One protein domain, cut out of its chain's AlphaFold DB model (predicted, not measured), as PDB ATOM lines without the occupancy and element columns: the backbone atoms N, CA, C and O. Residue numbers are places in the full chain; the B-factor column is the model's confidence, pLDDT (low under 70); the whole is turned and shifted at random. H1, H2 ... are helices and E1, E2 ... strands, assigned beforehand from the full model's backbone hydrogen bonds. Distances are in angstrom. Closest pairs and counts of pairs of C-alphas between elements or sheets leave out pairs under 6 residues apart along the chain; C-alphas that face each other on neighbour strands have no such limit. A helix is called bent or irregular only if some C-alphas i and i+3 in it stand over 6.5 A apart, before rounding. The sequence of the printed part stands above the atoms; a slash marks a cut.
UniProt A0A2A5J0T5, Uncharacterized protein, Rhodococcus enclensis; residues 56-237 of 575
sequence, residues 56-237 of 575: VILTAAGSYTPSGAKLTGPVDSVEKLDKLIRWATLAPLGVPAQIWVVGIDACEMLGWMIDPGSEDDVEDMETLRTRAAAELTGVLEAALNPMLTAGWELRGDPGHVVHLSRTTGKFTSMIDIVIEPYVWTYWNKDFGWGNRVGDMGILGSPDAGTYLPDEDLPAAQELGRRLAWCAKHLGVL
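This is residues 56 to 237 of the 575 residues of an uncharacterized protein of Rhodococcus enclensis (UniProt A0A2A5J0T5). A strongly twisted sheet of six strands makes the core, with the long helix H6 over one face, the shorter H1 on the opposite face, and the other long helix, H3, off the sheet. The hairpin E5 and E6 reaches toward one end of the longest axis, and the loop of residues 110 to 124 toward the other. The printed part has 182 residues with six named helices and six named strands, in the order E1 E2 E3 H1 E4 H2 H3 H4 E5 E6 H5 H6; the class is mixed, helices and strands. The mixed sheet has the order E3 E2 E1 E4 E6 E5. The whole is compact, with a radius of gyration of the C-alphas of 16.3 A and spans of 51 by 36 by 29 A.

E1, residues 56 to 59, E2, residues 62 to 64, and E3, residues 70 to 72, form a meander, each strand the antiparallel neighbour of the one before. N 57 and O 64 are within hydrogen-bond range at 2.9 A, as are N 71 and O 63 at 2.8 A. E4, residues 97 to 101, is parallel to E1, with N 58 and O 100 2.7 A apart. E6, residues 171 to 179, is parallel to E4, with N 101 and O 178 2.8 A apart. E5, residues 161 to 168, forms an antiparallel hairpin with E6, with N 164 and O 175 2.8 A apart. H1, residues 78 to 88, is on the sheet at a height of 6.2 A, over none of the strands. E3, H1 and E4 form a split strand-helix-strand unit, two strands of one sheet that are not neighbours with a helix between them along the chain; E2 and E1 are between E3 and E4 in the sheet, and its crossover is right-handed. H6, residues 216 to 234, is on the opposite face at a height of 10.2 A and runs along the strands, at 13 degrees to E1 on the local plane; its closest C-alphas to E1 are those of Asp 216 and Thr 59, 6.1 A apart. H2, residues 104 to 109, H4, residues 145 to 149, and H5, residues 180 to 185, only graze the sheet. H4 touches H1, the closest C-alphas being those of Pro 146 and Glu 79, 6.1 A apart. H3, residues 125 to 143, touches H5 with residues 129 to 133 alone; the closest C-alphas are those of Arg 129 and Thr 185, 5.2 A apart. Every O i to N i+4 pair is within hydrogen-bond range in H1, H2, H3, H4 and H6; H5 has 0 of 2, and 2 of 3 O i to N i+3 pairs.

E1 begins at C-alpha 56 (-14.261, 22.259, 57.055), and H6 ends at C-alpha 234 (-2.481, 35.280, 51.316). From first to last C-alpha H3 measures 26.5 A, H6 26.0 A, E6 26.0 A, E5 22.8 A and H1 15.1 A. H5 is irregular, with C-alphas 181 and 184 7.6 A apart.

The C-alphas farthest apart are those of Asp 120 and Lys 170, 52.2 A. The printed part has no cut; the links H2 to H3, H4 to E5 and H5 to H6 are long. Residues 187 to 198 are under pLDDT 70.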
ATOM      1  N   VAL A  56     -13.957  23.258  56.017       98.38
ATOM      2  CA  VAL A  56     -14.261  22.259  57.055       98.38
ATOM      3  C   VAL A  56     -13.316  21.079  56.878       98.38
ATOM      4  O   VAL A  56     -13.024  20.697  55.747       98.38
ATOM      5  N   ILE A  57     -12.868  20.495  57.986       98.44
ATOM      6  CA  ILE A  57     -12.020  19.300  58.001       98.44
ATOM      7  C   ILE A  57     -12.833  18.129  58.551       98.44
ATOM      8  O   ILE A  57     -13.514  18.262  59.568       98.44
ATOM      9  N   LEU A  58     -12.789  16.997  57.860       97.94
ATOM     10  CA  LEU A  58     -13.471  15.752  58.184       97.94
ATOM     11  C   LEU A  58     -12.433  14.700  58.546       97.94
ATOM     12  O   LEU A  58     -11.505  14.470  57.780       97.94
ATOM     13  N   THR A  59     -12.638  14.050  59.684       97.00
ATOM     14  CA  THR A  59     -11.918  12.841  60.093       97.00
ATOM     15  C   THR A  59     -12.924  11.749  60.435       97.00
ATOM     16  O   THR A  59     -14.127  12.021  60.563       97.00
ATOM     17  N   ALA A  60     -12.454  10.524  60.675       94.62
ATOM     18  CA  ALA A  60     -13.324   9.436  61.122       94.62
ATOM     19  C   ALA A  60     -14.070   9.765  62.435       94.62
ATOM     20  O   ALA A  60     -15.184   9.298  62.674       94.62
ATOM     21  N   ALA A  61     -13.498  10.623  63.288       94.19
ATOM     22  CA  ALA A  61     -14.078  11.000  64.579       94.19
ATOM     23  C   ALA A  61     -15.134  12.125  64.503       94.19
ATOM     24  O   ALA A  61     -15.915  12.315  65.450       94.19
ATOM     25  N   GLY A  62     -15.162  12.907  63.420       95.62
ATOM     26  CA  GLY A  62     -16.100  14.018  63.269       95.62
ATOM     27  C   GLY A  62     -15.675  15.089  62.275       95.62
ATOM     28  O   GLY A  62     -14.752  14.910  61.490       95.62
ATOM     29  N   SER A  63     -16.376  16.219  62.324       96.44
ATOM     30  CA  SER A  63     -16.071  17.394  61.508       96.44
ATOM     31  C   SER A  63     -15.656  18.575  62.379       96.44
ATOM     32  O   SER A  63     -16.172  18.754  63.488       96.44
ATOM     33  N   TYR A  64     -14.732  19.385  61.870       97.50
ATOM     34  CA  TYR A  64     -14.088  20.467  62.605       97.50
ATOM     35  C   TYR A  64     -13.956  21.719  61.737       97.50
ATOM     36  O   TYR A  64     -13.806  21.639  60.513       97.50
ATOM     37  N   THR A  65     -13.993  22.887  62.371       97.31
ATOM     38  CA  THR A  65     -13.467  24.112  61.763       97.31
ATOM     39  C   THR A  65     -11.937  24.031  61.667       97.31
ATOM     40  O   THR A  65     -11.322  23.285  62.434       97.31
ATOM     41  N   PRO A  66     -11.294  24.809  60.780       97.06
ATOM     42  CA  PRO A  66      -9.837  24.936  60.744       97.06
ATOM     43  C   PRO A  66      -9.206  25.346  62.082       97.06
ATOM     44  O   PRO A  66      -8.127  24.867  62.413       97.06
ATOM     45  N   SER A  67      -9.885  26.167  62.889       95.31
ATOM     46  CA  SER A  67      -9.447  26.507  64.254       95.31
ATOM     47  C   SER A  67      -9.567  25.361  65.276       95.31
ATOM     48  O   SER A  67      -9.122  25.502  66.415       95.31
ATOM     49  N   GLY A  68     -10.163  24.226  64.894       93.88
ATOM     50  CA  GLY A  68     -10.307  23.028  65.725       93.88
ATOM     51  C   GLY A  68     -11.639  22.907  66.472       93.88
ATOM     52  O   GLY A  68     -11.822  21.968  67.252       93.88
ATOM     53  N   ALA A  69     -12.603  23.807  66.253       94.12
ATOM     54  CA  ALA A  69     -13.919  23.696  66.875       94.12
ATOM     55  C   ALA A  69     -14.711  22.537  66.255       94.12
ATOM     56  O   ALA A  69     -14.957  22.499  65.049       94.12
ATOM     57  N   LYS A  70     -15.150  21.588  67.088       95.44
ATOM     58  CA  LYS A  70     -15.976  20.462  66.638       95.44
ATOM     59  C   LYS A  70     -17.350  20.952  66.170       95.44
ATOM     60  O   LYS A  70     -18.061  21.616  66.922       95.44
ATOM     61  N   LEU A  71     -17.734  20.572  64.954       94.38
ATOM     62  CA  LEU A  71     -19.009  20.924  64.327       94.38
ATOM     63  C   LEU A  71     -20.040  19.808  64.515       94.38
ATOM     64  O   LEU A  71     -21.091  20.018  65.121       94.38
ATOM     65  N   THR A  72     -19.737  18.605  64.023       92.94
ATOM     66  CA  THR A  72     -20.622  17.433  64.121       92.94
ATOM     67  C   THR A  72     -19.859  16.173  64.533       92.94
ATOM     68  O   THR A  72     -18.631  16.154  64.616       92.94
ATOM     69  N   GLY A  73     -20.599  15.091  64.800       91.94
ATOM     70  CA  GLY A  73     -20.028  13.740  64.840       91.94
ATOM     71  C   GLY A  73     -19.591  13.244  63.451       91.94
ATOM     72  O   GLY A  73     -19.636  14.030  62.496       91.94
ATOM     73  N   PRO A  74     -19.187  11.963  63.342       92.62
ATOM     74  CA  PRO A  74     -18.703  11.360  62.101       92.62
ATOM     75  C   PRO A  74     -19.651  11.565  60.913       92.62
ATOM     76  O   PRO A  74     -20.879  11.466  61.044       92.62
ATOM     77  N   VAL A  75     -19.064  11.849  59.751       95.44
ATOM     78  CA  VAL A  75     -19.766  11.966  58.469       95.44
ATOM     79  C   VAL A  75     -19.622  10.634  57.738       95.44
ATOM     80  O   VAL A  75     -18.747  10.462  56.905       95.44
ATOM     81  N   ASP A  76     -20.487   9.687  58.087       94.31
ATOM     82  CA  ASP A  76     -20.442   8.287  57.630       94.31
ATOM     83  C   ASP A  76     -21.260   7.999  56.358       94.31
ATOM     84  O   ASP A  76     -21.604   6.855  56.066       94.31
ATOM     85  N   SER A  77     -21.669   9.046  55.638       95.31
ATOM     86  CA  SER A  77     -22.404   8.899  54.386       95.31
ATOM     87  C   SER A  77     -22.331  10.166  53.541       95.31
ATOM     88  O   SER A  77     -22.245  11.291  54.050       95.31
ATOM     89  N   VAL A  78     -22.457   9.992  52.229       95.69
ATOM     90  CA  VAL A  78     -22.471  11.086  51.253       95.69
ATOM     91  C   VAL A  78     -23.691  12.012  51.443       95.69
ATOM     92  O   VAL A  78     -23.608  13.222  51.238       95.69
ATOM     93  N   GLU A  79     -24.824  11.503  51.932       95.19
ATOM     94  CA  GLU A  79     -25.982  12.327  52.305       95.19
ATOM     95  C   GLU A  79     -25.715  13.181  53.546       95.19
ATOM     96  O   GLU A  79     -26.205  14.313  53.633       95.19
ATOM     97  N   LYS A  80     -24.976  12.655  54.535       96.06
ATOM     98  CA  LYS A  80     -24.539  13.463  55.680       96.06
ATOM     99  C   LYS A  80     -23.551  14.533  55.234       96.06
ATOM    100  O   LYS A  80     -23.668  15.661  55.711       96.06
ATOM    101  N   LEU A  81     -22.664  14.222  54.288       96.44
ATOM    102  CA  LEU A  81     -21.752  15.194  53.689       96.44
ATOM    103  C   LEU A  81     -22.512  16.336  52.994       96.44
ATOM    104  O   LEU A  81     -22.261  17.502  53.294       96.44
ATOM    105  N   ASP A  82     -23.511  16.036  52.157       95.06
ATOM    106  CA  ASP A  82     -24.371  17.067  51.548       95.06
ATOM    107  C   ASP A  82     -25.106  17.914  52.604       95.06
ATOM    108  O   ASP A  82     -25.180  19.142  52.485       95.06
ATOM    109  N   LYS A  83     -25.641  17.290  53.662       94.88
ATOM    110  CA  LYS A  83     -26.290  18.027  54.762       94.88
ATOM    111  C   LYS A  83     -25.310  18.952  55.476       94.88
ATOM    112  O   LYS A  83     -25.672  20.098  55.739       94.88
ATOM    113  N   LEU A  84     -24.099  18.476  55.769       95.56
ATOM    114  CA  LEU A  84     -23.049  19.261  56.410       95.56
ATOM    115  C   LEU A  84     -22.668  20.459  55.545       95.56
ATOM    116  O   LEU A  84     -22.697  21.586  56.027       95.56
ATOM    117  N   ILE A  85     -22.399  20.229  54.261       94.25
ATOM    118  CA  ILE A  85     -22.076  21.272  53.288       94.25
ATOM    119  C   ILE A  85     -23.160  22.363  53.265       94.25
ATOM    120  O   ILE A  85     -22.860  23.558  53.311       94.25
ATOM    121  N   ARG A  86     -24.437  21.965  53.216       91.88
ATOM    122  CA  ARG A  86     -25.562  22.909  53.204       91.88
ATOM    123  C   ARG A  86     -25.721  23.665  54.517       91.88
ATOM    124  O   ARG A  86     -26.090  24.835  54.490       91.88
ATOM    125  N   TRP A  87     -25.486  22.997  55.641       94.75
ATOM    126  CA  TRP A  87     -25.599  23.586  56.972       94.75
ATOM    127  C   TRP A  87     -24.451  24.553  57.279       94.75
ATOM    128  O   TRP A  87     -24.699  25.619  57.831       94.75
ATOM    129  N   ALA A  88     -23.221  24.212  56.883       92.50
ATOM    130  CA  ALA A  88     -22.024  24.997  57.173       92.50
ATOM    131  C   ALA A  88     -22.010  26.349  56.438       92.50
ATOM    132  O   ALA A  88     -21.368  27.290  56.894       92.50
ATOM    133  N   THR A  89     -22.743  26.475  55.321       89.44
ATOM    134  CA  THR A  89     -22.899  27.731  54.559       89.44
ATOM    135  C   THR A  89     -21.567  28.411  54.225       89.44
ATOM    136  O   THR A  89     -21.431  29.628  54.336       89.44
ATOM    137  N   LEU A  90     -20.574  27.611  53.828       95.38
ATOM    138  CA  LEU A  90     -19.208  28.087  53.634       95.38
ATOM    139  C   LEU A  90     -19.112  29.147  52.532       95.38
ATOM    140  O   LEU A  90     -19.751  29.049  51.481       95.38
ATOM    141  N   ALA A  91     -18.270  30.149  52.766       95.56
ATOM    142  CA  ALA A  91     -17.991  31.214  51.818       95.56
ATOM    143  C   ALA A  91     -16.674  30.950  51.068       95.56
ATOM    144  O   ALA A  91     -15.694  30.529  51.680       95.56
ATOM    145  N   PRO A  92     -16.587  31.249  49.761       95.75
ATOM    146  CA  PRO A  92     -15.325  31.156  49.037       95.75
ATOM    147  C   PRO A  92     -14.320  32.199  49.544       95.75
ATOM    148  O   PRO A  92     -14.681  33.353  49.792       95.75
ATOM    149  N   LEU A  93     -13.042  31.828  49.603       96.75
ATOM    150  CA  LEU A  93     -11.940  32.734  49.932       96.75
ATOM    151  C   LEU A  93     -10.830  32.570  48.895       96.75
ATOM    152  O   LEU A  93      -9.982  31.688  48.980       96.75
ATOM    153  N   GLY A  94     -10.855  33.411  47.860       93.75
ATOM    154  CA  GLY A  94      -9.919  33.317  46.733       93.75
ATOM    155  C   GLY A  94     -10.283  32.233  45.716       93.75
ATOM    156  O   GLY A  94     -10.388  32.544  44.524       93.75
ATOM    157  N   VAL A  95     -10.520  31.025  46.223       94.19
ATOM    158  CA  VAL A  95     -10.972  29.791  45.561       94.19
ATOM    159  C   VAL A  95     -12.360  29.381  46.105       94.19
ATOM    160  O   VAL A  95     -12.857  30.058  47.016       94.19
ATOM    161  N   PRO A  96     -13.037  28.353  45.546       95.62
ATOM    162  CA  PRO A  96     -14.244  27.783  46.152       95.62
ATOM    163  C   PRO A  96     -14.049  27.416  47.631       95.62
ATOM    164  O   PRO A  96     -12.923  27.227  48.086       95.62
ATOM    165  N   ALA A  97     -15.145  27.343  48.387       97.25
ATOM    166  CA  ALA A  97     -15.081  26.845  49.761       97.25
ATOM    167  C   ALA A  97     -14.628  25.377  49.778       97.25
ATOM    168  O   ALA A  97     -14.848  24.664  48.802       97.25
ATOM    169  N   GLN A  98     -14.006  24.927  50.867       98.06
ATOM    170  CA  GLN A  98     -13.324  23.629  50.879       98.06
ATOM    171  C   GLN A  98     -13.851  22.674  51.942       98.06
ATOM    172  O   GLN A  98     -14.132  23.070  53.070       98.06
ATOM    173  N   ILE A  99     -13.926  21.397  51.592       98.12
ATOM    174  CA  ILE A  99     -14.061  20.297  52.543       98.12
ATOM    175  C   ILE A  99     -12.809  19.439  52.420       98.12
ATOM    176  O   ILE A  99     -12.496  18.991  51.326       98.12
ATOM    177  N   TRP A 100     -12.106  19.203  53.518       98.06
ATOM    178  CA  TRP A 100     -10.918  18.357  53.545       98.06
ATOM    179  C   TRP A 100     -11.255  17.040  54.227       98.06
ATOM    180  O   TRP A 100     -11.664  17.053  55.381       98.06
ATOM    181  N   VAL A 101     -11.108  15.922  53.526       97.69
ATOM    182  CA  VAL A 101     -11.196  14.577  54.107       97.69
ATOM    183  C   VAL A 101      -9.786  14.141  54.464       97.69
ATOM    184  O   VAL A 101      -8.947  14.048  53.572       97.69
ATOM    185  N   VAL A 102      -9.542  13.945  55.758       96.12
ATOM    186  CA  VAL A 102      -8.239  13.618  56.349       96.12
ATOM    187  C   VAL A 102      -8.326  12.239  56.985       96.12
ATOM    188  O   VAL A 102      -9.249  11.988  57.767       96.12
ATOM    189  N   GLY A 103      -7.362  11.380  56.653       93.12
ATOM    190  CA  GLY A 103      -7.308  10.010  57.155       93.12
ATOM    191  C   GLY A 103      -8.081   9.008  56.297       93.12
ATOM    192  O   GLY A 103      -9.165   9.287  55.774       93.12
ATOM    193  N   ILE A 104      -7.516   7.807  56.154       92.94
ATOM    194  CA  ILE A 104      -8.081   6.745  55.311       92.94
ATOM    195  C   ILE A 104      -9.408   6.206  55.865       92.94
ATOM    196  O   ILE A 104     -10.325   5.927  55.095       92.94
ATOM    197  N   ASP A 105      -9.564   6.174  57.189       94.38
ATOM    198  CA  ASP A 105     -10.792   5.732  57.859       94.38
ATOM    199  C   ASP A 105     -11.987   6.638  57.505       94.38
ATOM    200  O   ASP A 105     -13.125   6.180  57.375       94.38
ATOM    201  N   ALA A 106     -11.746   7.938  57.284       95.19
ATOM    202  CA  ALA A 106     -12.776   8.861  56.813       95.19
ATOM    203  C   ALA A 106     -13.195   8.557  55.362       95.19
ATOM    204  O   ALA A 106     -14.382   8.645  55.032       95.19
ATOM    205  N   CYS A 107     -12.249   8.161  54.503       95.94
ATOM    206  CA  CYS A 107     -12.544   7.683  53.149       95.94
ATOM    207  C   CYS A 107     -13.338   6.370  53.179       95.94
ATOM    208  O   CYS A 107     -14.309   6.239  52.432       95.94
ATOM    209  N   GLU A 108     -12.992   5.432  54.064       95.25
ATOM    210  CA  GLU A 108     -13.728   4.173  54.241       95.25
ATOM    211  C   GLU A 108     -15.189   4.418  54.620       95.25
ATOM    212  O   GLU A 108     -16.095   3.890  53.971       95.25
ATOM    213  N   MET A 109     -15.435   5.293  55.596       94.69
ATOM    214  CA  MET A 109     -16.787   5.672  56.009       94.69
ATOM    215  C   MET A 109     -17.631   6.265  54.871       94.69
ATOM    216  O   MET A 109     -18.854   6.122  54.870       94.69
ATOM    217  N   LEU A 110     -17.003   6.929  53.899       95.88
ATOM    218  CA  LEU A 110     -17.676   7.503  52.731       95.88
ATOM    219  C   LEU A 110     -17.783   6.522  51.550       95.88
ATOM    220  O   LEU A 110     -18.424   6.846  50.547       95.88
ATOM    221  N   GLY A 111     -17.206   5.324  51.677       94.88
ATOM    222  CA  GLY A 111     -17.143   4.321  50.617       94.88
ATOM    223  C   GLY A 111     -16.175   4.700  49.496       94.88
ATOM    224  O   GLY A 111     -16.438   4.375  48.343       94.88
ATOM    225  N   TRP A 112     -15.104   5.435  49.813       96.06
ATOM    226  CA  TRP A 112     -14.138   5.980  48.848       96.06
ATOM    227  C   TRP A 112     -12.814   5.209  48.789       96.06
ATOM    228  O   TRP A 112     -11.826   5.732  48.287       96.06
ATOM    229  N   MET A 113     -12.794   3.977  49.298       95.31
ATOM    230  CA  MET A 113     -11.608   3.121  49.266       95.31
ATOM    231  C   MET A 113     -11.287   2.652  47.849       95.31
ATOM    232  O   MET A 113     -12.187   2.270  47.103       95.31
ATOM    233  N   ILE A 114      -9.995   2.637  47.530       93.31
ATOM    234  CA  ILE A 114      -9.422   2.083  46.300       93.31
ATOM    235  C   ILE A 114      -8.371   1.028  46.655       93.31
ATOM    236  O   ILE A 114      -7.742   1.124  47.712       93.31
ATOM    237  N   ASP A 115      -8.163   0.058  45.770       88.94
ATOM    238  CA  ASP A 115      -7.104  -0.951  45.842       88.94
ATOM    239  C   ASP A 115      -6.295  -0.952  44.530       88.94
ATOM    240  O   ASP A 115      -6.523  -1.775  43.637       88.94
ATOM    241  N   PRO A 116      -5.330  -0.023  44.388       78.88
ATOM    242  CA  PRO A 116      -4.605   0.149  43.134       78.88
ATOM    243  C   PRO A 116      -3.602  -0.979  42.830       78.88
ATOM    244  O   PRO A 116      -3.038  -1.002  41.729       78.88
ATOM    245  N   GLY A 117      -3.387  -1.911  43.769       82.12
ATOM    246  CA  GLY A 117      -2.340  -2.936  43.740       82.12
ATOM    247  C   GLY A 117      -1.086  -2.551  44.536       82.12
ATOM    248  O   GLY A 117      -1.044  -1.503  45.180       82.12
ATOM    249  N   SER A 118      -0.058  -3.411  44.507       80.38
ATOM    250  CA  SER A 118       1.211  -3.176  45.213       80.38
ATOM    251  C   SER A 118       2.232  -2.433  44.348       80.38
ATOM    252  O   SER A 118       2.255  -2.580  43.124       80.38
ATOM    253  N   GLU A 119       3.137  -1.692  44.992       76.75
ATOM    254  CA  GLU A 119       4.354  -1.166  44.355       76.75
ATOM    255  C   GLU A 119       5.233  -2.304  43.814       76.75
ATOM    256  O   GLU A 119       5.818  -2.175  42.744       76.75
ATOM    257  N   ASP A 120       5.241  -3.456  44.494       82.06
ATOM    258  CA  ASP A 120       5.989  -4.652  44.077       82.06
ATOM    259  C   ASP A 120       5.480  -5.253  42.750       82.06
ATOM    260  O   ASP A 120       6.193  -6.014  42.095       82.06
ATOM    261  N   ASP A 121       4.247  -4.919  42.348       82.44
ATOM    262  CA  ASP A 121       3.603  -5.442  41.139       82.44
ATOM    263  C   ASP A 121       3.864  -4.572  39.895       82.44
ATOM    264  O   ASP A 121       3.369  -4.880  38.801       82.44
ATOM    265  N   VAL A 122       4.601  -3.463  40.035       77.69
ATOM    266  CA  VAL A 122       4.905  -2.536  38.939       77.69
ATOM    267  C   VAL A 122       6.397  -2.207  38.874       77.69
ATOM    268  O   VAL A 122       7.049  -1.939  39.872       77.69
ATOM    269  N   GLU A 123       6.952  -2.170  37.663       75.44
ATOM    270  CA  GLU A 123       8.324  -1.676  37.447       75.44
ATOM    271  C   GLU A 123       8.391  -0.136  37.492       75.44
ATOM    272  O   GLU A 123       9.449   0.449  37.723       75.44
ATOM    273  N   ASP A 124       7.247   0.517  37.275       77.31
ATOM    274  CA  ASP A 124       7.093   1.965  37.194       77.31
ATOM    275  C   ASP A 124       5.917   2.431  38.061       77.31
ATOM    276  O   ASP A 124       4.755   2.072  37.827       77.31
ATOM    277  N   MET A 125       6.220   3.287  39.037       75.88
ATOM    278  CA  MET A 125       5.240   3.865  39.954       75.88
ATOM    279  C   MET A 125       4.190   4.725  39.242       75.88
ATOM    280  O   MET A 125       3.072   4.872  39.743       75.88
ATOM    281  N   GLU A 126       4.484   5.254  38.048       79.44
ATOM    282  CA  GLU A 126       3.494   5.966  37.236       79.44
ATOM    283  C   GLU A 126       2.325   5.054  36.832       79.44
ATOM    284  O   GLU A 126       1.172   5.505  36.764       79.44
ATOM    285  N   THR A 127       2.591   3.759  36.641       83.44
ATOM    286  CA  THR A 127       1.555   2.768  36.339       83.44
ATOM    287  C   THR A 127       0.605   2.598  37.521       83.44
ATOM    288  O   THR A 127      -0.613   2.676  37.335       83.44
ATOM    289  N   LEU A 128       1.139   2.414  38.734       84.19
ATOM    290  CA  LEU A 128       0.329   2.270  39.947       84.19
ATOM    291  C   LEU A 128      -0.514   3.523  40.198       84.19
ATOM    292  O   LEU A 128      -1.724   3.438  40.396       84.19
ATOM    293  N   ARG A 129       0.098   4.704  40.081       85.31
ATOM    294  CA  ARG A 129      -0.590   5.992  40.224       85.31
ATOM    295  C   ARG A 129      -1.731   6.161  39.220       85.31
ATOM    296  O   ARG A 129      -2.805   6.635  39.582       85.31
ATOM    297  N   THR A 130      -1.512   5.798  37.957       87.25
ATOM    298  CA  THR A 130      -2.536   5.922  36.908       87.25
ATOM    299  C   THR A 130      -3.715   4.986  37.165       87.25
ATOM    300  O   THR A 130      -4.864   5.397  36.985       87.25
ATOM    301  N   ARG A 131      -3.451   3.762  37.642       90.00
ATOM    302  CA  ARG A 131      -4.498   2.831  38.090       90.00
ATOM    303  C   ARG A 131      -5.280   3.407  39.269       90.00
ATOM    304  O   ARG A 131      -6.499   3.496  39.178       90.00
ATOM    305  N   ALA A 132      -4.581   3.891  40.296       90.44
ATOM    306  CA  ALA A 132      -5.184   4.503  41.477       90.44
ATOM    307  C   ALA A 132      -6.080   5.697  41.133       90.44
ATOM    308  O   ALA A 132      -7.198   5.798  41.627       90.44
ATOM    309  N   ALA A 133      -5.620   6.586  40.247       90.81
ATOM    310  CA  ALA A 133      -6.406   7.730  39.803       90.81
ATOM    311  C   ALA A 133      -7.688   7.295  39.072       90.81
ATOM    312  O   ALA A 133      -8.758   7.822  39.359       90.81
ATOM    313  N   ALA A 134      -7.590   6.323  38.158       93.06
ATOM    314  CA  ALA A 134      -8.743   5.825  37.409       93.06
ATOM    315  C   ALA A 134      -9.760   5.108  38.311       93.06
ATOM    316  O   ALA A 134     -10.968   5.310  38.173       93.06
ATOM    317  N   GLU A 135      -9.277   4.295  39.250       95.31
ATOM    318  CA  GLU A 135     -10.121   3.618  40.230       95.31
ATOM    319  C   GLU A 135     -10.814   4.617  41.158       95.31
ATOM    320  O   GLU A 135     -12.028   4.533  41.343       95.31
ATOM    321  N   LEU A 136     -10.079   5.617  41.658       95.62
ATOM    322  CA  LEU A 136     -10.637   6.675  42.497       95.62
ATOM    323  C   LEU A 136     -11.752   7.427  41.776       95.62
ATOM    324  O   LEU A 136     -12.812   7.651  42.358       95.62
ATOM    325  N   THR A 137     -11.549   7.780  40.505       95.75
ATOM    326  CA  THR A 137     -12.594   8.397  39.682       95.75
ATOM    327  C   THR A 137     -13.834   7.506  39.616       95.75
ATOM    328  O   THR A 137     -14.929   7.986  39.908       95.75
ATOM    329  N   GLY A 138     -13.682   6.210  39.320       95.12
ATOM    330  CA  GLY A 138     -14.808   5.271  39.257       95.12
ATOM    331  C   GLY A 138     -15.556   5.118  40.587       95.12
ATOM    332  O   GLY A 138     -16.791   5.123  40.614       95.12
ATOM    333  N   VAL A 139     -14.826   5.036  41.701       96.50
ATOM    334  CA  VAL A 139     -15.402   4.964  43.052       96.50
ATOM    335  C   VAL A 139     -16.172   6.242  43.391       96.50
ATOM    336  O   VAL A 139     -17.315   6.172  43.849       96.50
ATOM    337  N   LEU A 140     -15.599   7.416  43.115       96.62
ATOM    338  CA  LEU A 140     -16.244   8.703  43.384       96.62
ATOM    339  C   LEU A 140     -17.485   8.917  42.511       96.62
ATOM    340  O   LEU A 140     -18.513   9.366  43.018       96.62
ATOM    341  N   GLU A 141     -17.444   8.561  41.226       93.75
ATOM    342  CA  GLU A 141     -18.613   8.629  40.340       93.75
ATOM    343  C   GLU A 141     -19.778   7.776  40.858       93.75
ATOM    344  O   GLU A 141     -20.931   8.220  40.855       93.75
ATOM    345  N   ALA A 142     -19.487   6.575  41.363       93.25
ATOM    346  CA  ALA A 142     -20.498   5.704  41.949       93.25
ATOM    347  C   ALA A 142     -21.041   6.260  43.279       93.25
ATOM    348  O   ALA A 142     -22.262   6.291  43.487       93.25
ATOM    349  N   ALA A 143     -20.151   6.722  44.160       94.69
ATOM    350  CA  ALA A 143     -20.488   7.152  45.514       94.69
ATOM    351  C   ALA A 143     -21.198   8.516  45.565       94.69
ATOM    352  O   ALA A 143     -22.021   8.743  46.450       94.69
ATOM    353  N   LEU A 144     -20.937   9.429  44.621       95.56
ATOM    354  CA  LEU A 144     -21.477  10.798  44.640       95.56
ATOM    355  C   LEU A 144     -22.930  10.922  44.146       95.56
ATOM    356  O   LEU A 144     -23.521  12.002  44.247       95.56
ATOM    357  N   ASN A 145     -23.550   9.834  43.675       93.25
ATOM    358  CA  ASN A 145     -24.944   9.805  43.206       93.25
ATOM    359  C   ASN A 145     -25.967  10.489  44.141       93.25
ATOM    360  O   ASN A 145     -26.834  11.219  43.639       93.25
ATOM    361  N   PRO A 146     -25.895  10.342  45.481       93.81
ATOM    362  CA  PRO A 146     -26.789  11.060  46.384       93.81
ATOM    363  C   PRO A 146     -26.630  12.586  46.313       93.81
ATOM    364  O   PRO A 146     -27.632  13.304  46.343       93.81
ATOM    365  N   MET A 147     -25.405  13.107  46.154       94.19
ATOM    366  CA  MET A 147     -25.176  14.551  45.977       94.19
ATOM    367  C   MET A 147     -25.703  15.040  44.631       94.19
ATOM    368  O   MET A 147     -26.351  16.087  44.574       94.19
ATOM    369  N   LEU A 148     -25.477  14.273  43.559       93.75
ATOM    370  CA  LEU A 148     -25.993  14.602  42.227       93.75
ATOM    371  C   LEU A 148     -27.526  14.680  42.237       93.75
ATOM    372  O   LEU A 148     -28.118  15.653  41.771       93.75
ATOM    373  N   THR A 149     -28.177  13.717  42.894       93.31
ATOM    374  CA  THR A 149     -29.635  13.706  43.098       93.31
ATOM    375  C   THR A 149     -30.111  14.893  43.946       93.31
ATOM    376  O   THR A 149     -31.203  15.420  43.730       93.31
ATOM    377  N   ALA A 150     -29.284  15.369  44.881       91.44
ATOM    378  CA  ALA A 150     -29.549  16.567  45.678       91.44
ATOM    379  C   ALA A 150     -29.344  17.892  44.907       91.44
ATOM    380  O   ALA A 150     -29.543  18.967  45.487       91.44
ATOM    381  N   GLY A 151     -28.991  17.837  43.618       93.56
ATOM    382  CA  GLY A 151     -28.846  18.989  42.726       93.56
ATOM    383  C   GLY A 151     -27.431  19.566  42.655       93.56
ATOM    384  O   GLY A 151     -27.274  20.713  42.234       93.56
ATOM    385  N   TRP A 152     -26.420  18.819  43.103       95.69
ATOM    386  CA  TRP A 152     -25.022  19.147  42.826       95.69
ATOM    387  C   TRP A 152     -24.623  18.684  41.424       95.69
ATOM    388  O   TRP A 152     -25.108  17.678  40.918       95.69
ATOM    389  N   GLU A 153     -23.708  19.418  40.810       95.81
ATOM    390  CA  GLU A 153     -23.127  19.130  39.504       95.81
ATOM    391  C   GLU A 153     -21.610  19.028  39.647       95.81
ATOM    392  O   GLU A 153     -20.988  19.918  40.238       95.81
ATOM    393  N   LEU A 154     -21.023  17.983  39.062       94.62
ATOM    394  CA  LEU A 154     -19.576  17.847  38.912       94.62
ATOM    395  C   LEU A 154     -19.042  18.847  37.878       94.62
ATOM    396  O   LEU A 154     -19.642  19.077  36.825       94.62
ATOM    397  N   ARG A 155     -17.893  19.452  38.182       90.75
ATOM    398  CA  ARG A 155     -17.165  20.372  37.301       90.75
ATOM    399  C   ARG A 155     -15.858  19.720  36.847       90.75
ATOM    400  O   ARG A 155     -14.787  20.084  37.322       90.75
ATOM    401  N   GLY A 156     -15.972  18.797  35.894       87.50
ATOM    402  CA  GLY A 156     -14.871  17.944  35.436       87.50
ATOM    403  C   GLY A 156     -14.867  16.589  36.139       87.50
ATOM    404  O   GLY A 156     -15.749  16.317  36.957       87.50
ATOM    405  N   ASP A 157     -13.887  15.758  35.798       89.12
ATOM    406  CA  ASP A 157     -13.774  14.399  36.326       89.12
ATOM    407  C   ASP A 157     -13.336  14.432  37.804       89.12
ATOM    408  O   ASP A 157     -12.422  15.191  38.154       89.12
ATOM    409  N   PRO A 158     -13.987  13.660  38.695       92.88
ATOM    410  CA  PRO A 158     -13.611  13.605  40.102       92.88
ATOM    411  C   PRO A 158     -12.294  12.841  40.290       92.88
ATOM    412  O   PRO A 158     -12.047  11.826  39.644       92.88
ATOM    413  N   GLY A 159     -11.465  13.304  41.222       92.75
ATOM    414  CA  GLY A 159     -10.265  12.603  41.685       92.75
ATOM    415  C   GLY A 159      -9.961  12.999  43.126       92.75
ATOM    416  O   GLY A 159     -10.882  13.265  43.894       92.75
ATOM    417  N   HIS A 160      -8.681  13.142  43.487       91.75
ATOM    418  CA  HIS A 160      -8.300  13.635  44.823       91.75
ATOM    419  C   HIS A 160      -8.892  15.019  45.163       91.75
ATOM    420  O   HIS A 160      -8.972  15.384  46.331       91.75
ATOM    421  N   VAL A 161      -9.312  15.792  44.153       94.19
ATOM    422  CA  VAL A 161     -10.180  16.959  44.329       94.19
ATOM    423  C   VAL A 161     -11.467  16.741  43.539       94.19
ATOM    424  O   VAL A 161     -11.432  16.442  42.345       94.19
ATOM    425  N   VAL A 162     -12.610  16.933  44.196       96.25
ATOM    426  CA  VAL A 162     -13.940  16.899  43.586       96.25
ATOM    427  C   VAL A 162     -14.507  18.312  43.551       96.25
ATOM    428  O   VAL A 162     -14.796  18.906  44.589       96.25
ATOM    429  N   HIS A 163     -14.697  18.844  42.347       95.38
ATOM    430  CA  HIS A 163     -15.265  20.172  42.134       95.38
ATOM    431  C   HIS A 163     -16.785  20.085  41.986       95.38
ATOM    432  O   HIS A 163     -17.294  19.589  40.979       95.38
ATOM    433  N   LEU A 164     -17.519  20.603  42.967       95.88
ATOM    434  CA  LEU A 164     -18.976  20.588  42.983       95.88
ATOM    435  C   LEU A 164     -19.546  21.994  42.841       95.88
ATOM    436  O   LEU A 164     -19.085  22.956  43.455       95.88
ATOM    437  N   SER A 165     -20.617  22.114  42.061       95.50
ATOM    438  CA  SER A 165     -21.413  23.335  41.992       95.50
ATOM    439  C   SER A 165     -22.891  23.045  42.163       95.50
ATOM    440  O   SER A 165     -23.374  22.009  41.724       95.50
ATOM    441  N   ARG A 166     -23.625  23.968  42.773       94.00
ATOM    442  CA  ARG A 166     -25.073  23.858  42.925       94.00
ATOM    443  C   ARG A 166     -25.718  25.214  42.761       94.00
ATOM    444  O   ARG A 166     -25.366  26.163  43.458       94.00
ATOM    445  N   THR A 167     -26.707  25.293  41.879       92.44
ATOM    446  CA  THR A 167     -27.459  26.527  41.647       92.44
ATOM    447  C   THR A 167     -28.820  26.456  42.327       92.44
ATOM    448  O   THR A 167     -29.623  25.574  42.048       92.44
ATOM    449  N   THR A 168     -29.091  27.404  43.225       86.50
ATOM    450  CA  THR A 168     -30.386  27.577  43.891       86.50
ATOM    451  C   THR A 168     -30.916  28.979  43.593       86.50
ATOM    452  O   THR A 168     -30.411  29.985  44.095       86.50
ATOM    453  N   GLY A 169     -31.938  29.065  42.737       88.69
ATOM    454  CA  GLY A 169     -32.455  30.346  42.255       88.69
ATOM    455  C   GLY A 169     -31.394  31.117  41.462       88.69
ATOM    456  O   GLY A 169     -30.984  30.677  40.395       88.69
ATOM    457  N   LYS A 170     -30.961  32.276  41.978       87.50
ATOM    458  CA  LYS A 170     -29.913  33.117  41.363       87.50
ATOM    459  C   LYS A 170     -28.518  32.908  41.962       87.50
ATOM    460  O   LYS A 170     -27.581  33.579  41.539       87.50
ATOM    461  N   PHE A 171     -28.388  32.039  42.962       84.56
ATOM    462  CA  PHE A 171     -27.135  31.813  43.673       84.56
ATOM    463  C   PHE A 171     -26.518  30.489  43.239       84.56
ATOM    464  O   PHE A 171     -27.190  29.460  43.269       84.56
ATOM    465  N   THR A 172     -25.242  30.518  42.869       89.94
ATOM    466  CA  THR A 172     -24.447  29.316  42.603       89.94
ATOM    467  C   THR A 172     -23.419  29.162  43.714       89.94
ATOM    468  O   THR A 172     -22.558  30.026  43.883       89.94
ATOM    469  N   SER A 173     -23.516  28.067  44.463       90.44
ATOM    470  CA  SER A 173     -22.503  27.648  45.429       90.44
ATOM    471  C   SER A 173     -21.485  26.756  44.729       90.44
ATOM    472  O   SER A 173     -21.867  25.917  43.914       90.44
ATOM    473  N   MET A 174     -20.205  26.933  45.046       94.19
ATOM    474  CA  MET A 174     -19.117  26.074  44.571       94.19
ATOM    475  C   MET A 174     -18.303  25.598  45.764       94.19
ATOM    476  O   MET A 174     -17.969  26.417  46.627       94.19
ATOM    477  N   ILE A 175     -18.003  24.304  45.792       96.19
ATOM    478  CA  ILE A 175     -17.214  23.658  46.837       96.19
ATOM    479  C   ILE A 175     -16.231  22.691  46.200       96.19
ATOM    480  O   ILE A 175     -16.604  21.935  45.304       96.19
ATOM    481  N   ASP A 176     -15.011  22.698  46.716       97.06
ATOM    482  CA  ASP A 176     -13.996  21.701  46.414       97.06
ATOM    483  C   ASP A 176     -13.905  20.729  47.596       97.06
ATOM    484  O   ASP A 176     -13.720  21.151  48.738       97.06
ATOM    485  N   ILE A 177     -14.049  19.430  47.339       97.50
ATOM    486  CA  ILE A 177     -13.754  18.383  48.325       97.50
ATOM    487  C   ILE A 177     -12.351  17.874  48.023       97.50
ATOM    488  O   ILE A 177     -12.127  17.341  46.942       97.50
ATOM    489  N   VAL A 178     -11.416  18.052  48.949       96.31
ATOM    490  CA  VAL A 178     -10.035  17.581  48.835       96.31
ATOM    491  C   VAL A 178      -9.868  16.336  49.694       96.31
ATOM    492  O   VAL A 178     -10.222  16.342  50.871       96.31
ATOM    493  N   ILE A 179      -9.348  15.272  49.095       96.00
ATOM    494  CA  ILE A 179      -9.206  13.951  49.700       96.00
ATOM    495  C   ILE A 179      -7.716  13.716  49.934       96.00
ATOM    496  O   ILE A 179      -6.985  13.329  49.022       96.00
ATOM    497  N   GLU A 180      -7.267  14.025  51.150       93.25
ATOM    498  CA  GLU A 180      -5.853  14.011  51.535       93.25
ATOM    499  C   GLU A 180      -5.178  12.653  51.275       93.25
ATOM    500  O   GLU A 180      -4.158  12.670  50.579       93.25
ATOM    501  N   PRO A 181      -5.766  11.491  51.641       91.50
ATOM    502  CA  PRO A 181      -5.108  10.193  51.450       91.50
ATOM    503  C   PRO A 181      -4.786   9.836  49.994       91.50
ATOM    504  O   PRO A 181      -3.977   8.948  49.731       91.50
ATOM    505  N   TYR A 182      -5.415  10.511  49.026       91.56
ATOM    506  CA  TYR A 182      -5.245  10.234  47.600       91.56
ATOM    507  C   TYR A 182      -4.581  11.368  46.827       91.56
ATOM    508  O   TYR A 182      -4.544  11.321  45.596       91.56
ATOM    509  N   VAL A 183      -4.017  12.380  47.493       87.81
ATOM    510  CA  VAL A 183      -3.328  13.485  46.804       87.81
ATOM    511  C   VAL A 183      -2.195  12.993  45.891       87.81
ATOM    512  O   VAL A 183      -1.996  13.539  44.808       87.81
ATOM    513  N   TRP A 184      -1.511  11.911  46.273       82.75
ATOM    514  CA  TRP A 184      -0.416  11.297  45.517       82.75
ATOM    515  C   TRP A 184      -0.854  10.736  44.153       82.75
ATOM    516  O   TRP A 184      -0.030  10.570  43.255       82.75
ATOM    517  N   THR A 185      -2.157  10.492  43.954       84.50
ATOM    518  CA  THR A 185      -2.703  10.062  42.656       84.50
ATOM    519  C   THR A 185      -2.602  11.166  41.597       84.50
ATOM    520  O   THR A 185      -2.596  10.891  40.390       84.50
ATOM    521  N   TYR A 186      -2.483  12.428  42.024       75.75
ATOM    522  CA  TYR A 186      -2.423  13.577  41.136       75.75
ATOM    523  C   TYR A 186      -1.033  13.792  40.546       75.75
ATOM    524  O   TYR A 186      -0.046  14.004  41.247       75.75
ATOM    525  N   TRP A 187      -0.974  13.826  39.214       60.22
ATOM    526  CA  TRP A 187       0.240  14.170  38.491       60.22
ATOM    527  C   TRP A 187       0.413  15.680  38.366       60.22
ATOM    528  O   TRP A 187      -0.401  16.397  37.781       60.22
ATOM    529  N   ASN A 188       1.563  16.153  38.808       53.47
ATOM    530  CA  ASN A 188       2.141  17.414  38.389       53.47
ATOM    531  C   ASN A 188       3.622  17.131  38.190       53.47
ATOM    532  O   ASN A 188       4.243  16.521  39.053       53.47
ATOM    533  N   LYS A 189       4.206  17.626  37.100       48.06
ATOM    534  CA  LYS A 189       5.659  17.554  36.890       48.06
ATOM    535  C   LYS A 189       6.458  18.210  38.038       48.06
ATOM    536  O   LYS A 189       7.653  17.974  38.145       48.06
ATOM    537  N   ASP A 190       5.801  18.987  38.911       42.16
ATOM    538  CA  ASP A 190       6.387  19.527  40.148       42.16
ATOM    539  C   ASP A 190       6.406  18.539  41.348       42.16
ATOM    540  O   ASP A 190       6.963  18.893  42.381       42.16
ATOM    541  N   PHE A 191       5.823  17.330  41.256       46.19
ATOM    542  CA  PHE A 191       5.848  16.300  42.323       46.19
ATOM    543  C   PHE A 191       7.090  15.390  42.279       46.19
ATOM    544  O   PHE A 191       7.131  14.381  42.973       46.19
ATOM    545  N   GLY A 192       8.125  15.772  41.529       37.34
ATOM    546  CA  GLY A 192       9.384  15.033  41.442       37.34
ATOM    547  C   GLY A 192       9.427  14.056  40.265       37.34
ATOM    548  O   GLY A 192       8.430  13.454  39.879       37.34
ATOM    549  N   TRP A 193      10.612  13.936  39.672       33.81
ATOM    550  CA  TRP A 193      10.966  12.869  38.741       33.81
ATOM    551  C   TRP A 193      11.657  11.754  39.538       33.81
ATOM    552  O   TRP A 193      12.563  12.050  40.315       33.81
ATOM    553  N   GLY A 194      11.255  10.494  39.333       39.81
ATOM    554  CA  GLY A 194      11.953   9.315  39.872       39.81
ATOM    555  C   GLY A 194      11.271   8.578  41.033       39.81
ATOM    556  O   GLY A 194      11.910   8.356  42.056       39.81
ATOM    557  N   ASN A 195      10.017   8.141  40.871       38.38
ATOM    558  CA  ASN A 195       9.352   7.186  41.781       38.38
ATOM    559  C   ASN A 195       9.244   7.610  43.267       38.38
ATOM    560  O   ASN A 195       9.220   6.750  44.142       38.38
ATOM    561  N   ARG A 196       9.157   8.910  43.587       43.53
ATOM    562  CA  ARG A 196       8.923   9.396  44.964       43.53
ATOM    563  C   ARG A 196       7.768  10.387  45.017       43.53
ATOM    564  O   ARG A 196       7.616  11.212  44.120       43.53
ATOM    565  N   VAL A 197       6.964  10.313  46.077       53.62
ATOM    566  CA  VAL A 197       5.903  11.287  46.355       53.62
ATOM    567  C   VAL A 197       6.559  12.608  46.786       53.62
ATOM    568  O   VAL A 197       7.004  12.734  47.922       53.62
ATOM    569  N   GLY A 198       6.673  13.579  45.872       64.31
ATOM    570  CA  GLY A 198       7.346  14.861  46.126       64.31
ATOM    571  C   GLY A 198       6.558  15.862  46.991       64.31
ATOM    572  O   GLY A 198       6.006  15.535  48.037       64.31
ATOM    573  N   ASP A 199       6.551  17.140  46.593       72.69
ATOM    574  CA  ASP A 199       5.882  18.224  47.335       72.69
ATOM    575  C   ASP A 199       4.356  18.198  47.131       72.69
ATOM    576  O   ASP A 199       3.866  18.576  46.066       72.69
ATOM    577  N   MET A 200       3.608  17.813  48.174       82.56
ATOM    578  CA  MET A 200       2.139  17.729  48.199       82.56
ATOM    579  C   MET A 200       1.420  19.035  48.518       82.56
ATOM    580  O   MET A 200       0.264  19.074  48.952       82.56
ATOM    581  N   GLY A 201       2.089  20.149  48.237       88.12
ATOM    582  CA  GLY A 201       1.541  21.478  48.372       88.12
ATOM    583  C   GLY A 201       1.272  21.810  49.827       88.12
ATOM    584  O   GLY A 201       2.193  21.846  50.637       88.12
ATOM    585  N   ILE A 202       0.019  22.115  50.171       93.38
ATOM    586  CA  ILE A 202      -0.299  22.517  51.548       93.38
ATOM    587  C   ILE A 202      -0.133  21.357  52.538       93.38
ATOM    588  O   ILE A 202       0.098  21.591  53.721       93.38
ATOM    589  N   LEU A 203      -0.189  20.113  52.056       92.38
ATOM    590  CA  LEU A 203       0.025  18.913  52.864       92.38
ATOM    591  C   LEU A 203       1.509  18.700  53.193       92.38
ATOM    592  O   LEU A 203       1.826  18.027  54.165       92.38
ATOM    593  N   GLY A 204       2.416  19.381  52.486       88.88
ATOM    594  CA  GLY A 204       3.858  19.312  52.706       88.88
ATOM    595  C   GLY A 204       4.514  18.171  51.936       88.88
ATOM    596  O   GLY A 204       3.957  17.644  50.981       88.88
ATOM    597  N   SER A 205       5.734  17.817  52.323       83.38
ATOM    598  CA  SER A 205       6.551  16.813  51.637       83.38
ATOM    599  C   SER A 205       7.085  15.791  52.642       83.38
ATOM    600  O   SER A 205       7.692  16.219  53.634       83.38
ATOM    601  N   PRO A 206       6.895  14.479  52.396       80.19
ATOM    602  CA  PRO A 206       7.485  13.414  53.203       80.19
ATOM    603  C   PRO A 206       9.012  13.502  53.202       80.19
ATOM    604  O   PRO A 206       9.612  13.555  54.270       80.19
ATOM    605  N   ASP A 207       9.616  13.678  52.021       78.69
ATOM    606  CA  ASP A 207      11.070  13.827  51.843       78.69
ATOM    607  C   ASP A 207      11.662  15.004  52.634       78.69
ATOM    608  O   ASP A 207      12.832  14.988  53.003       78.69
ATOM    609  N   ALA A 208      10.866  16.048  52.883       80.19
ATOM    610  CA  ALA A 208      11.296  17.217  53.645       80.19
ATOM    611  C   ALA A 208      10.853  17.190  55.117       80.19
ATOM    612  O   ALA A 208      10.974  18.215  55.787       80.19
ATOM    613  N   GLY A 209      10.254  16.093  55.599       85.56
ATOM    614  CA  GLY A 209       9.741  15.993  56.968       85.56
ATOM    615  C   GLY A 209       8.664  17.036  57.296       85.56
ATOM    616  O   GLY A 209       8.553  17.483  58.433       85.56
ATOM    617  N   THR A 210       7.898  17.476  56.294       89.62
ATOM    618  CA  THR A 210       6.844  18.504  56.442       89.62
ATOM    619  C   THR A 210       5.450  17.968  56.149       89.62
ATOM    620  O   THR A 210       4.494  18.748  56.131       89.62
ATOM    621  N   TYR A 211       5.322  16.664  55.891       89.88
ATOM    622  CA  TYR A 211       4.017  16.043  55.706       89.88
ATOM    623  C   TYR A 211       3.149  16.161  56.966       89.88
ATOM    624  O   TYR A 211       3.660  16.472  58.049       89.88
ATOM    625  N   LEU A 212       1.836  15.982  56.814       91.19
ATOM    626  CA  LEU A 212       0.934  15.929  57.960       91.19
ATOM    627  C   LEU A 212       1.289  14.734  58.868       91.19
ATOM    628  O   LEU A 212       1.813  13.738  58.371       91.19
ATOM    629  N   PRO A 213       1.022  14.828  60.184       91.50
ATOM    630  CA  PRO A 213       1.085  13.682  61.089       91.50
ATOM    631  C   PRO A 213       0.252  12.484  60.610       91.50
ATOM    632  O   PRO A 213      -0.767  12.674  59.955       91.50
ATOM    633  N   ASP A 214       0.633  11.269  61.012       87.44
ATOM    634  CA  ASP A 214      -0.080  10.039  60.622       87.44
ATOM    635  C   ASP A 214      -1.443   9.886  61.320       87.44
ATOM    636  O   ASP A 214      -2.361   9.265  60.791       87.44
ATOM    637  N   GLU A 215      -1.590  10.436  62.530       89.56
ATOM    638  CA  GLU A 215      -2.850  10.384  63.268       89.56
ATOM    639  C   GLU A 215      -3.846  11.439  62.753       89.56
ATOM    640  O   GLU A 215      -3.544  12.635  62.734       89.56
ATOM    641  N   ASP A 216      -5.079  11.014  62.453       90.00
ATOM    642  CA  ASP A 216      -6.165  11.844  61.908       90.00
ATOM    643  C   ASP A 216      -6.354  13.203  62.600       90.00
ATOM    644  O   ASP A 216      -6.548  14.231  61.947       90.00
ATOM    645  N   LEU A 217      -6.380  13.226  63.938       89.81
ATOM    646  CA  LEU A 217      -6.698  14.446  64.683       89.81
ATOM    647  C   LEU A 217      -5.517  15.438  64.700       89.81
ATOM    648  O   LEU A 217      -5.753  16.605  64.379       89.81
ATOM    649  N   PRO A 218      -4.273  15.029  65.013       92.56
ATOM    650  CA  PRO A 218      -3.088  15.852  64.769       92.56
ATOM    651  C   PRO A 218      -2.952  16.328  63.313       92.56
ATOM    652  O   PRO A 218      -2.677  17.507  63.084       92.56
ATOM    653  N   ALA A 219      -3.230  15.468  62.327       93.31
ATOM    654  CA  ALA A 219      -3.237  15.832  60.909       93.31
ATOM    655  C   ALA A 219      -4.251  16.940  60.601       93.31
ATOM    656  O   ALA A 219      -3.922  17.944  59.963       93.31
ATOM    657  N   ALA A 220      -5.477  16.800  61.110       94.69
ATOM    658  CA  ALA A 220      -6.527  17.801  60.967       94.69
ATOM    659  C   ALA A 220      -6.164  19.134  61.640       94.69
ATOM    660  O   ALA A 220      -6.454  20.195  61.085       94.69
ATOM    661  N   GLN A 221      -5.523  19.102  62.811       94.44
ATOM    662  CA  GLN A 221      -5.067  20.308  63.509       94.44
ATOM    663  C   GLN A 221      -3.993  21.048  62.710       94.44
ATOM    664  O   GLN A 221      -4.105  22.259  62.503       94.44
ATOM    665  N   GLU A 222      -2.992  20.325  62.207       95.50
ATOM    666  CA  GLU A 222      -1.932  20.928  61.406       95.50
ATOM    667  C   GLU A 222      -2.463  21.463  60.072       95.50
ATOM    668  O   GLU A 222      -2.149  22.588  59.678       95.50
ATOM    669  N   LEU A 223      -3.331  20.711  59.390       96.81
ATOM    670  CA  LEU A 223      -3.992  21.196  58.184       96.81
ATOM    671  C   LEU A 223      -4.799  22.468  58.475       96.81
ATOM    672  O   LEU A 223      -4.659  23.457  57.759       96.81
ATOM    673  N   GLY A 224      -5.592  22.482  59.549       97.62
ATOM    674  CA  GLY A 224      -6.365  23.647  59.978       97.62
ATOM    675  C   GLY A 224      -5.500  24.885  60.204       97.62
ATOM    676  O   GLY A 224      -5.806  25.963  59.684       97.62
ATOM    677  N   ARG A 225      -4.352  24.713  60.865       97.12
ATOM    678  CA  ARG A 225      -3.345  25.763  61.048       97.12
ATOM    679  C   ARG A 225      -2.806  26.293  59.716       97.12
ATOM    680  O   ARG A 225      -2.739  27.509  59.528       97.12
ATOM    681  N   ARG A 226      -2.455  25.411  58.774       97.56
ATOM    682  CA  ARG A 226      -1.958  25.796  57.438       97.56
ATOM    683  C   ARG A 226      -3.026  26.516  56.606       97.56
ATOM    684  O   ARG A 226      -2.718  27.509  55.943       97.56
ATOM    685  N   LEU A 227      -4.288  26.085  56.684       98.25
ATOM    686  CA  LEU A 227      -5.422  26.766  56.046       98.25
ATOM    687  C   LEU A 227      -5.617  28.176  56.615       98.25
ATOM    688  O   LEU A 227      -5.725  29.137  55.846       98.25
ATOM    689  N   ALA A 228      -5.609  28.314  57.945       97.69
ATOM    690  CA  ALA A 228      -5.702  29.603  58.627       97.69
ATOM    691  C   ALA A 228      -4.536  30.527  58.246       97.69
ATOM    692  O   ALA A 228      -4.741  31.703  57.938       97.69
ATOM    693  N   TRP A 229      -3.320  29.981  58.152       97.62
ATOM    694  CA  TRP A 229      -2.151  30.713  57.678       97.62
ATOM    695  C   TRP A 229      -2.366  31.266  56.261       97.62
ATOM    696  O   TRP A 229      -2.133  32.454  56.017       97.62
ATOM    697  N   CYS A 230      -2.845  30.442  55.319       98.19
ATOM    698  CA  CYS A 230      -3.125  30.879  53.946       98.19
ATOM    699  C   CYS A 230      -4.193  31.975  53.908       98.19
ATOM    700  O   CYS A 230      -3.991  33.012  53.267       98.19
ATOM    701  N   ALA A 231      -5.291  31.785  54.638       98.12
ATOM    702  CA  ALA A 231      -6.360  32.767  54.734       98.12
ATOM    703  C   ALA A 231      -5.838  34.115  55.257       98.12
ATOM    704  O   ALA A 231      -6.060  35.151  54.626       98.12
ATOM    705  N   LYS A 232      -5.049  34.093  56.333       97.62
ATOM    706  CA  LYS A 232      -4.483  35.283  56.970       97.62
ATOM    707  C   LYS A 232      -3.469  36.018  56.097       97.62
ATOM    708  O   LYS A 232      -3.550  37.234  55.922       97.62
ATOM    709  N   HIS A 233      -2.487  35.296  55.564       97.81
ATOM    710  CA  HIS A 233      -1.313  35.906  54.932       97.81
ATOM    711  C   HIS A 233      -1.455  36.072  53.420       97.81
ATOM    712  O   HIS A 233      -0.872  36.992  52.849       97.81
ATOM    713  N   LEU A 234      -2.245  35.220  52.762       98.12
ATOM    714  CA  LEU A 234      -2.481  35.280  51.316       98.12
ATOM    715  C   LEU A 234      -3.867  35.837  50.974       98.12
ATOM    716  O   LEU A 234      -4.088  36.325  49.859       98.12
ATOM    717  N   GLY A 235      -4.804  35.798  51.926       97.56
ATOM    718  CA  GLY A 235      -6.194  36.184  51.699       97.56
ATOM    719  C   GLY A 235      -6.953  35.200  50.808       97.56
ATOM    720  O   GLY A 235      -7.949  35.595  50.198       97.56
ATOM    721  N   VAL A 236      -6.444  33.975  50.661       98.31
ATOM    722  CA  VAL A 236      -7.009  32.888  49.851       98.31
ATOM    723  C   VAL A 236      -6.812  31.557  50.579       98.31
ATOM    724  O   VAL A 236      -5.820  31.402  51.288       98.31
ATOM    725  N   LEU A 237      -7.708  30.591  50.377       98.00
ATOM    726  CA  LEU A 237      -7.427  29.186  50.688       98.00
ATOM    727  C   LEU A 237      -6.450  28.590  49.650       98.00
ATOM    728  O   LEU A 237      -6.356  29.116  48.531       98.00
TER     729      LEU A 237